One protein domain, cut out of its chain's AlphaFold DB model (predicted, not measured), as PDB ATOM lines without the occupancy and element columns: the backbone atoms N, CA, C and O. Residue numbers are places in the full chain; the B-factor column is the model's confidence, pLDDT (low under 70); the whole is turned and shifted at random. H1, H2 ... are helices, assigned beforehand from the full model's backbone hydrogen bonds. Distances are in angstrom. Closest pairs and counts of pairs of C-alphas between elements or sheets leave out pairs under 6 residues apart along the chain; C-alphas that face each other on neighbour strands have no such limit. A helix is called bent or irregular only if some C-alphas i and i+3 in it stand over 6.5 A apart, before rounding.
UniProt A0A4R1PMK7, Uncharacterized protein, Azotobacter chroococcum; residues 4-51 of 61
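AT A GLANCE: This is residues 4 to 51 of the 61 residues of an uncharacterized protein of Azotobacter chroococcum (UniProt A0A4R1PMK7). What shape is it? It is a long helical hairpin: after H1, the longer, bent H2 folds back beside it. What builds it? The 48 printed residues hold two named helices, H1 then H2, and no named strand: all helix. The whole is a loose rod, radius of gyration of the C-alphas 12.3 A, spanning 41 by 16 by 9 A.

HOW THE PARTS SIT: Is either helix bent? H1, residues 4 to 19, is not bent; H2, residues 25 to 49, assigned as one helix by its hydrogen bonds, is bent, with C-alphas 34 and 37 6.8 A apart. Its arms H2a, residues 25 to 34, and H2b, residues 37 to 49, stand at 37 degrees, only just a steep tilt. How does H1 meet them? With residues 4 to 11 alone H1 touches H2b, opposite ways at a shallow tilt of 25 degrees; the closest C-alphas, of Asn 7 and Val 39, are 5.4 A apart. With residues 14 to 18 alone it only just touches H2a, with 3 pairs of C-alphas within 8 A, as a hairpin; the closest, of Leu 18 and His 28, are 6.2 A apart. Are the backbones bonded? In H1, H2a and H2b every O i to N i+4 pair is within hydrogen-bond range.

IN THESE COORDINATES: Where does H1 begin? C-alpha 4 is at (-125.641, 466.942, -16.493), and H1 is 23.1 A long. Where does H2b end? C-alpha 49 is at (-117.270, 463.284, -20.180).

THE WHOLE: What is farthest apart? The C-alphas of Ser 22 and Gly 51, 41.4 A. Is anything cut or uncertain? The printed part has no cut, the link is tight, and no printed residue is under 70 in pLDDT.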
ATOM      1  N   ILE A   4    -125.208 465.652 -15.951       88.12
ATOM      2  CA  ILE A   4    -125.641 466.942 -16.493       88.12
ATOM      3  C   ILE A   4    -127.086 467.249 -16.074       88.12
ATOM      4  O   ILE A   4    -127.334 468.345 -15.585       88.12
ATOM      5  N   ALA A   5    -128.020 466.305 -16.227       90.69
ATOM      6  CA  ALA A   5    -129.417 466.505 -15.841       90.69
ATOM      7  C   ALA A   5    -129.561 466.734 -14.330       90.69
ATOM      8  O   ALA A   5    -130.219 467.682 -13.932       90.69
ATOM      9  N   GLU A   6    -128.846 465.976 -13.491       91.50
ATOM     10  CA  GLU A   6    -128.861 466.186 -12.034       91.50
ATOM     11  C   GLU A   6    -128.384 467.590 -11.633       91.50
ATOM     12  O   GLU A   6    -128.889 468.187 -10.684       91.50
ATOM     13  N   ASN A   7    -127.385 468.134 -12.334       91.81
ATOM     14  CA  ASN A   7    -126.912 469.490 -12.068       91.81
ATOM     15  C   ASN A   7    -127.828 470.568 -12.673       91.81
ATOM     16  O   ASN A   7    -127.860 471.677 -12.145       91.81
ATOM     17  N   ILE A   8    -128.586 470.253 -13.729       92.31
ATOM     18  CA  ILE A   8    -129.664 471.118 -14.230       92.31
ATOM     19  C   ILE A   8    -130.799 471.176 -13.205       92.31
ATOM     20  O   ILE A   8    -131.174 472.278 -12.821       92.31
ATOM     21  N   ASP A   9    -131.257 470.036 -12.683       93.69
ATOM     22  CA  ASP A   9    -132.308 469.982 -11.656       93.69
ATOM     23  C   ASP A   9    -131.911 470.811 -10.419       93.69
ATOM     24  O   ASP A   9    -132.672 471.644  -9.935       93.69
ATOM     25  N   ARG A  10    -130.658 470.681  -9.953       92.19
ATOM     26  CA  ARG A  10    -130.134 471.509  -8.848       92.19
ATOM     27  C   ARG A  10    -130.114 473.003  -9.168       92.19
ATOM     28  O   ARG A  10    -130.259 473.824  -8.264       92.19
ATOM     29  N   LEU A  11    -129.875 473.376 -10.425       93.94
ATOM     30  CA  LEU A  11    -129.909 474.774 -10.841       93.94
ATOM     31  C   LEU A  11    -131.344 475.313 -10.819       93.94
ATOM     32  O   LEU A  11    -131.550 476.443 -10.379       93.94
ATOM     33  N   GLU A  12    -132.318 474.511 -11.249       93.56
ATOM     34  CA  GLU A  12    -133.744 474.844 -11.171       93.56
ATOM     35  C   GLU A  12    -134.191 475.020  -9.712       93.56
ATOM     36  O   GLU A  12    -134.773 476.055  -9.382       93.56
ATOM     37  N   ASP A  13    -133.791 474.120  -8.808       91.19
ATOM     38  CA  ASP A  13    -134.057 474.240  -7.365       91.19
ATOM     39  C   ASP A  13    -133.491 475.544  -6.771       91.19
ATOM     40  O   ASP A  13    -134.148 476.227  -5.977       91.19
ATOM     41  N   LEU A  14    -132.266 475.926  -7.156       90.31
ATOM     42  CA  LEU A  14    -131.652 477.186  -6.724       90.31
ATOM     43  C   LEU A  14    -132.419 478.407  -7.251       90.31
ATOM     44  O   LEU A  14    -132.571 479.395  -6.527       90.31
ATOM     45  N   ILE A  15    -132.909 478.355  -8.491       90.25
ATOM     46  CA  ILE A  15    -133.723 479.420  -9.089       90.25
ATOM     47  C   ILE A  15    -135.066 479.540  -8.362       90.25
ATOM     48  O   ILE A  15    -135.476 480.652  -8.020       90.25
ATOM     49  N   ASP A  16    -135.735 478.427  -8.078       89.88
ATOM     50  CA  ASP A  16    -137.011 478.412  -7.361       89.88
ATOM     51  C   ASP A  16    -136.859 478.918  -5.924       89.88
ATOM     52  O   ASP A  16    -137.675 479.711  -5.434       89.88
ATOM     53  N   ALA A  17    -135.756 478.552  -5.267       86.19
ATOM     54  CA  ALA A  17    -135.419 479.081  -3.956       86.19
ATOM     55  C   ALA A  17    -135.331 480.614  -3.988       86.19
ATOM     56  O   ALA A  17    -135.921 481.255  -3.124       86.19
ATOM     57  N   LEU A  18    -134.689 481.223  -4.994       84.00
ATOM     58  CA  LEU A  18    -134.574 482.687  -5.110       84.00
ATOM     59  C   LEU A  18    -135.911 483.410  -5.297       84.00
ATOM     60  O   LEU A  18    -136.040 484.571  -4.907       84.00
ATOM     61  N   HIS A  19    -136.899 482.743  -5.890       84.25
ATOM     62  CA  HIS A  19    -138.238 483.296  -6.076       84.25
ATOM     63  C   HIS A  19    -139.152 483.062  -4.870       84.25
ATOM     64  O   HIS A  19    -140.270 483.581  -4.844       84.25
ATOM     65  N   THR A  20    -138.692 482.323  -3.857       81.25
ATOM     66  CA  THR A  20    -139.473 482.032  -2.656       81.25
ATOM     67  C   THR A  20    -139.489 483.258  -1.732       81.25
ATOM     68  O   THR A  20    -138.482 483.581  -1.101       81.25
ATOM     69  N   PRO A  21    -140.638 483.939  -1.565       70.62
ATOM     70  CA  PRO A  21    -140.710 485.245  -0.903       70.62
ATOM     71  C   PRO A  21    -140.476 485.199   0.618       70.62
ATOM     72  O   PRO A  21    -140.435 486.245   1.266       70.62
ATOM     73  N   SER A  22    -140.352 484.010   1.214       74.38
ATOM     74  CA  SER A  22    -140.239 483.825   2.664       74.38
ATOM     75  C   SER A  22    -138.807 483.766   3.195       74.38
ATOM     76  O   SER A  22    -138.635 483.768   4.416       74.38
ATOM     77  N   MET A  23    -137.776 483.702   2.343       77.50
ATOM     78  CA  MET A  23    -136.395 483.629   2.825       77.50
ATOM     79  C   MET A  23    -135.729 485.017   2.869       77.50
ATOM     80  O   MET A  23    -135.828 485.808   1.931       77.50
ATOM     81  N   PRO A  24    -134.981 485.329   3.938       87.00
ATOM     82  CA  PRO A  24    -134.076 486.467   3.941       87.00
ATOM     83  C   PRO A  24    -133.050 486.390   2.800       87.00
ATOM     84  O   PRO A  24    -132.338 485.397   2.668       87.00
ATOM     85  N   VAL A  25    -132.874 487.491   2.062       84.38
ATOM     86  CA  VAL A  25    -131.919 487.620   0.936       84.38
ATOM     87  C   VAL A  25    -130.503 487.130   1.271       84.38
ATOM     88  O   VAL A  25    -129.827 486.551   0.428       84.38
ATOM     89  N   ARG A  26    -130.037 487.320   2.511       88.00
ATOM     90  CA  ARG A  26    -128.705 486.850   2.929       88.00
ATOM     91  C   ARG A  26    -128.574 485.325   2.919       88.00
ATOM     92  O   ARG A  26    -127.494 484.834   2.623       88.00
ATOM     93  N   LEU A  27    -129.648 484.600   3.234       86.88
ATOM     94  CA  LEU A  27    -129.654 483.138   3.194       86.88
ATOM     95  C   LEU A  27    -129.655 482.636   1.750       86.88
ATOM     96  O   LEU A  27    -128.887 481.737   1.439       86.88
ATOM     97  N   HIS A  28    -130.399 483.294   0.855       86.31
ATOM     98  CA  HIS A  28    -130.309 483.017  -0.580       86.31
ATOM     99  C   HIS A  28    -128.887 483.188  -1.116       86.31
ATOM    100  O   HIS A  28    -128.370 482.301  -1.785       86.31
ATOM    101  N   ILE A  29    -128.232 484.309  -0.792       88.88
ATOM    102  CA  ILE A  29    -126.852 484.565  -1.225       88.88
ATOM    103  C   ILE A  29    -125.905 483.497  -0.672       88.88
ATOM    104  O   ILE A  29    -125.061 483.012  -1.417       88.88
ATOM    105  N   HIS A  30    -126.053 483.109   0.598       90.00
ATOM    106  CA  HIS A  30    -125.227 482.059   1.192       90.00
ATOM    107  C   HIS A  30    -125.406 480.715   0.470       90.00
ATOM    108  O   HIS A  30    -124.416 480.094   0.098       90.00
ATOM    109  N   SER A  31    -126.649 480.283   0.227       87.81
ATOM    110  CA  SER A  31    -126.927 479.050  -0.523       87.81
ATOM    111  C   SER A  31    -126.348 479.098  -1.937       87.81
ATOM    112  O   SER A  31    -125.687 478.156  -2.361       87.81
ATOM    113  N   LEU A  32    -126.497 480.222  -2.647       90.75
ATOM    114  CA  LEU A  32    -125.893 480.390  -3.971       90.75
ATOM    115  C   LEU A  32    -124.363 480.312  -3.930       90.75
ATOM    116  O   LEU A  32    -123.765 479.677  -4.793       90.75
ATOM    117  N   GLN A  33    -123.725 480.954  -2.947       92.75
ATOM    118  CA  GLN A  33    -122.267 480.923  -2.789       92.75
ATOM    119  C   GLN A  33    -121.742 479.511  -2.526       92.75
ATOM    120  O   GLN A  33    -120.638 479.186  -2.960       92.75
ATOM    121  N   GLU A  34    -122.516 478.687  -1.822       93.00
ATOM    122  CA  GLU A  34    -122.129 477.325  -1.481       93.00
ATOM    123  C   GLU A  34    -122.357 476.338  -2.635       93.00
ATOM    124  O   GLU A  34    -121.491 475.503  -2.909       93.00
ATOM    125  N   ASP A  35    -123.497 476.431  -3.326       93.06
ATOM    126  CA  ASP A  35    -123.943 475.372  -4.237       93.06
ATOM    127  C   ASP A  35    -123.676 475.655  -5.717       93.06
ATOM    128  O   ASP A  35    -123.381 474.715  -6.461       93.06
ATOM    129  N   LEU A  36    -123.672 476.921  -6.160       93.44
ATOM    130  CA  LEU A  36    -123.372 477.246  -7.563       93.44
ATOM    131  C   LEU A  36    -122.005 476.720  -8.030       93.44
ATOM    132  O   LEU A  36    -121.951 476.180  -9.137       93.44
ATOM    133  N   PRO A  37    -120.906 476.820  -7.250       95.12
ATOM    134  CA  PRO A  37    -119.620 476.276  -7.684       95.12
ATOM    135  C   PRO A  37    -119.686 474.767  -7.944       95.12
ATOM    136  O   PRO A  37    -119.198 474.301  -8.969       95.12
ATOM    137  N   LYS A  38    -120.371 474.016  -7.070       93.94
ATOM    138  CA  LYS A  38    -120.530 472.557  -7.194       93.94
ATOM    139  C   LYS A  38    -121.321 472.189  -8.452       93.94
ATOM    140  O   LYS A  38    -120.940 471.267  -9.168       93.94
ATOM    141  N   VAL A  39    -122.399 472.927  -8.729       94.81
ATOM    142  CA  VAL A  39    -123.224 472.753  -9.936       94.81
ATOM    143  C   VAL A  39    -122.406 473.031 -11.197       94.81
ATOM    144  O   VAL A  39    -122.435 472.243 -12.138       94.81
ATOM    145  N   VAL A  40    -121.628 474.116 -11.211       93.88
ATOM    146  CA  VAL A  40    -120.761 474.466 -12.346       93.88
ATOM    147  C   VAL A  40    -119.696 473.397 -12.586       93.88
ATOM    148  O   VAL A  40    -119.484 473.003 -13.733       93.88
ATOM    149  N   ASP A  41    -119.047 472.905 -11.532       93.00
ATOM    150  CA  ASP A  41    -118.035 471.855 -11.648       93.00
ATOM    151  C   ASP A  41    -118.638 470.547 -12.176       93.00
ATOM    152  O   ASP A  41    -118.071 469.934 -13.082       93.00
ATOM    153  N   GLY A  42    -119.827 470.170 -11.695       93.00
ATOM    154  CA  GLY A  42    -120.565 469.006 -12.187       93.00
ATOM    155  C   GLY A  42    -120.979 469.128 -13.658       93.00
ATOM    156  O   GLY A  42    -120.789 468.195 -14.438       93.00
ATOM    157  N   LEU A  43    -121.463 470.300 -14.084       92.56
ATOM    158  CA  LEU A  43    -121.805 470.559 -15.489       92.56
ATOM    159  C   LEU A  43    -120.573 470.497 -16.399       92.56
ATOM    160  O   LEU A  43    -120.630 469.897 -17.474       92.56
ATOM    161  N   ARG A  44    -119.447 471.080 -15.971       92.75
ATOM    162  CA  ARG A  44    -118.175 471.020 -16.708       92.75
ATOM    163  C   ARG A  44    -117.669 469.587 -16.828       92.75
ATOM    164  O   ARG A  44    -117.288 469.177 -17.922       92.75
ATOM    165  N   ALA A  45    -117.692 468.829 -15.733       90.75
ATOM    166  CA  ALA A  45    -117.287 467.427 -15.716       90.75
ATOM    167  C   ALA A  45    -118.164 466.579 -16.648       90.75
ATOM    168  O   ALA A  45    -117.637 465.856 -17.495       90.75
ATOM    169  N   GLY A  46    -119.487 466.734 -16.562       90.75
ATOM    170  CA  GLY A  46    -120.435 466.036 -17.427       90.75
ATOM    171  C   GLY A  46    -120.253 466.379 -18.908       90.75
ATOM    172  O   GLY A  46    -120.227 465.484 -19.753       90.75
ATOM    173  N   TYR A  47    -120.059 467.658 -19.239       89.88
ATOM    174  CA  TYR A  47    -119.805 468.095 -20.613       89.88
ATOM    175  C   TYR A  47    -118.494 467.522 -21.175       89.88
ATOM    176  O   TYR A  47    -118.461 467.043 -22.310       89.88
ATOM    177  N   LEU A  48    -117.419 467.522 -20.380       91.06
ATOM    178  CA  LEU A  48    -116.144 466.913 -20.763       91.06
ATOM    179  C   LEU A  48    -116.271 465.397 -20.952       91.06
ATOM    180  O   LEU A  48    -115.753 464.853 -21.927       91.06
ATOM    181  N   ALA A  49    -117.000 464.715 -20.067       90.38
ATOM    182  CA  ALA A  49    -117.270 463.284 -20.180       90.38
ATOM    183  C   ALA A  49    -118.079 462.932 -21.444       90.38
ATOM    184  O   ALA A  49    -117.908 461.848 -22.003       90.38
ATOM    185  N   ALA A  50    -118.910 463.857 -21.933       89.75
ATOM    186  CA  ALA A  50    -119.628 463.739 -23.202       89.75
ATOM    187  C   ALA A  50    -118.758 464.039 -24.444       89.75
ATOM    188  O   ALA A  50    -119.258 463.985 -25.567       89.75
ATOM    189  N   GLY A  51    -117.465 464.339 -24.266       90.25
ATOM    190  CA  GLY A  51    -116.525 464.642 -25.349       90.25
ATOM    191  C   GLY A  51    -116.556 466.096 -25.820       90.25
ATOM    192  O   GLY A  51    -116.066 466.393 -26.909       90.25
TER     193      GLY A  51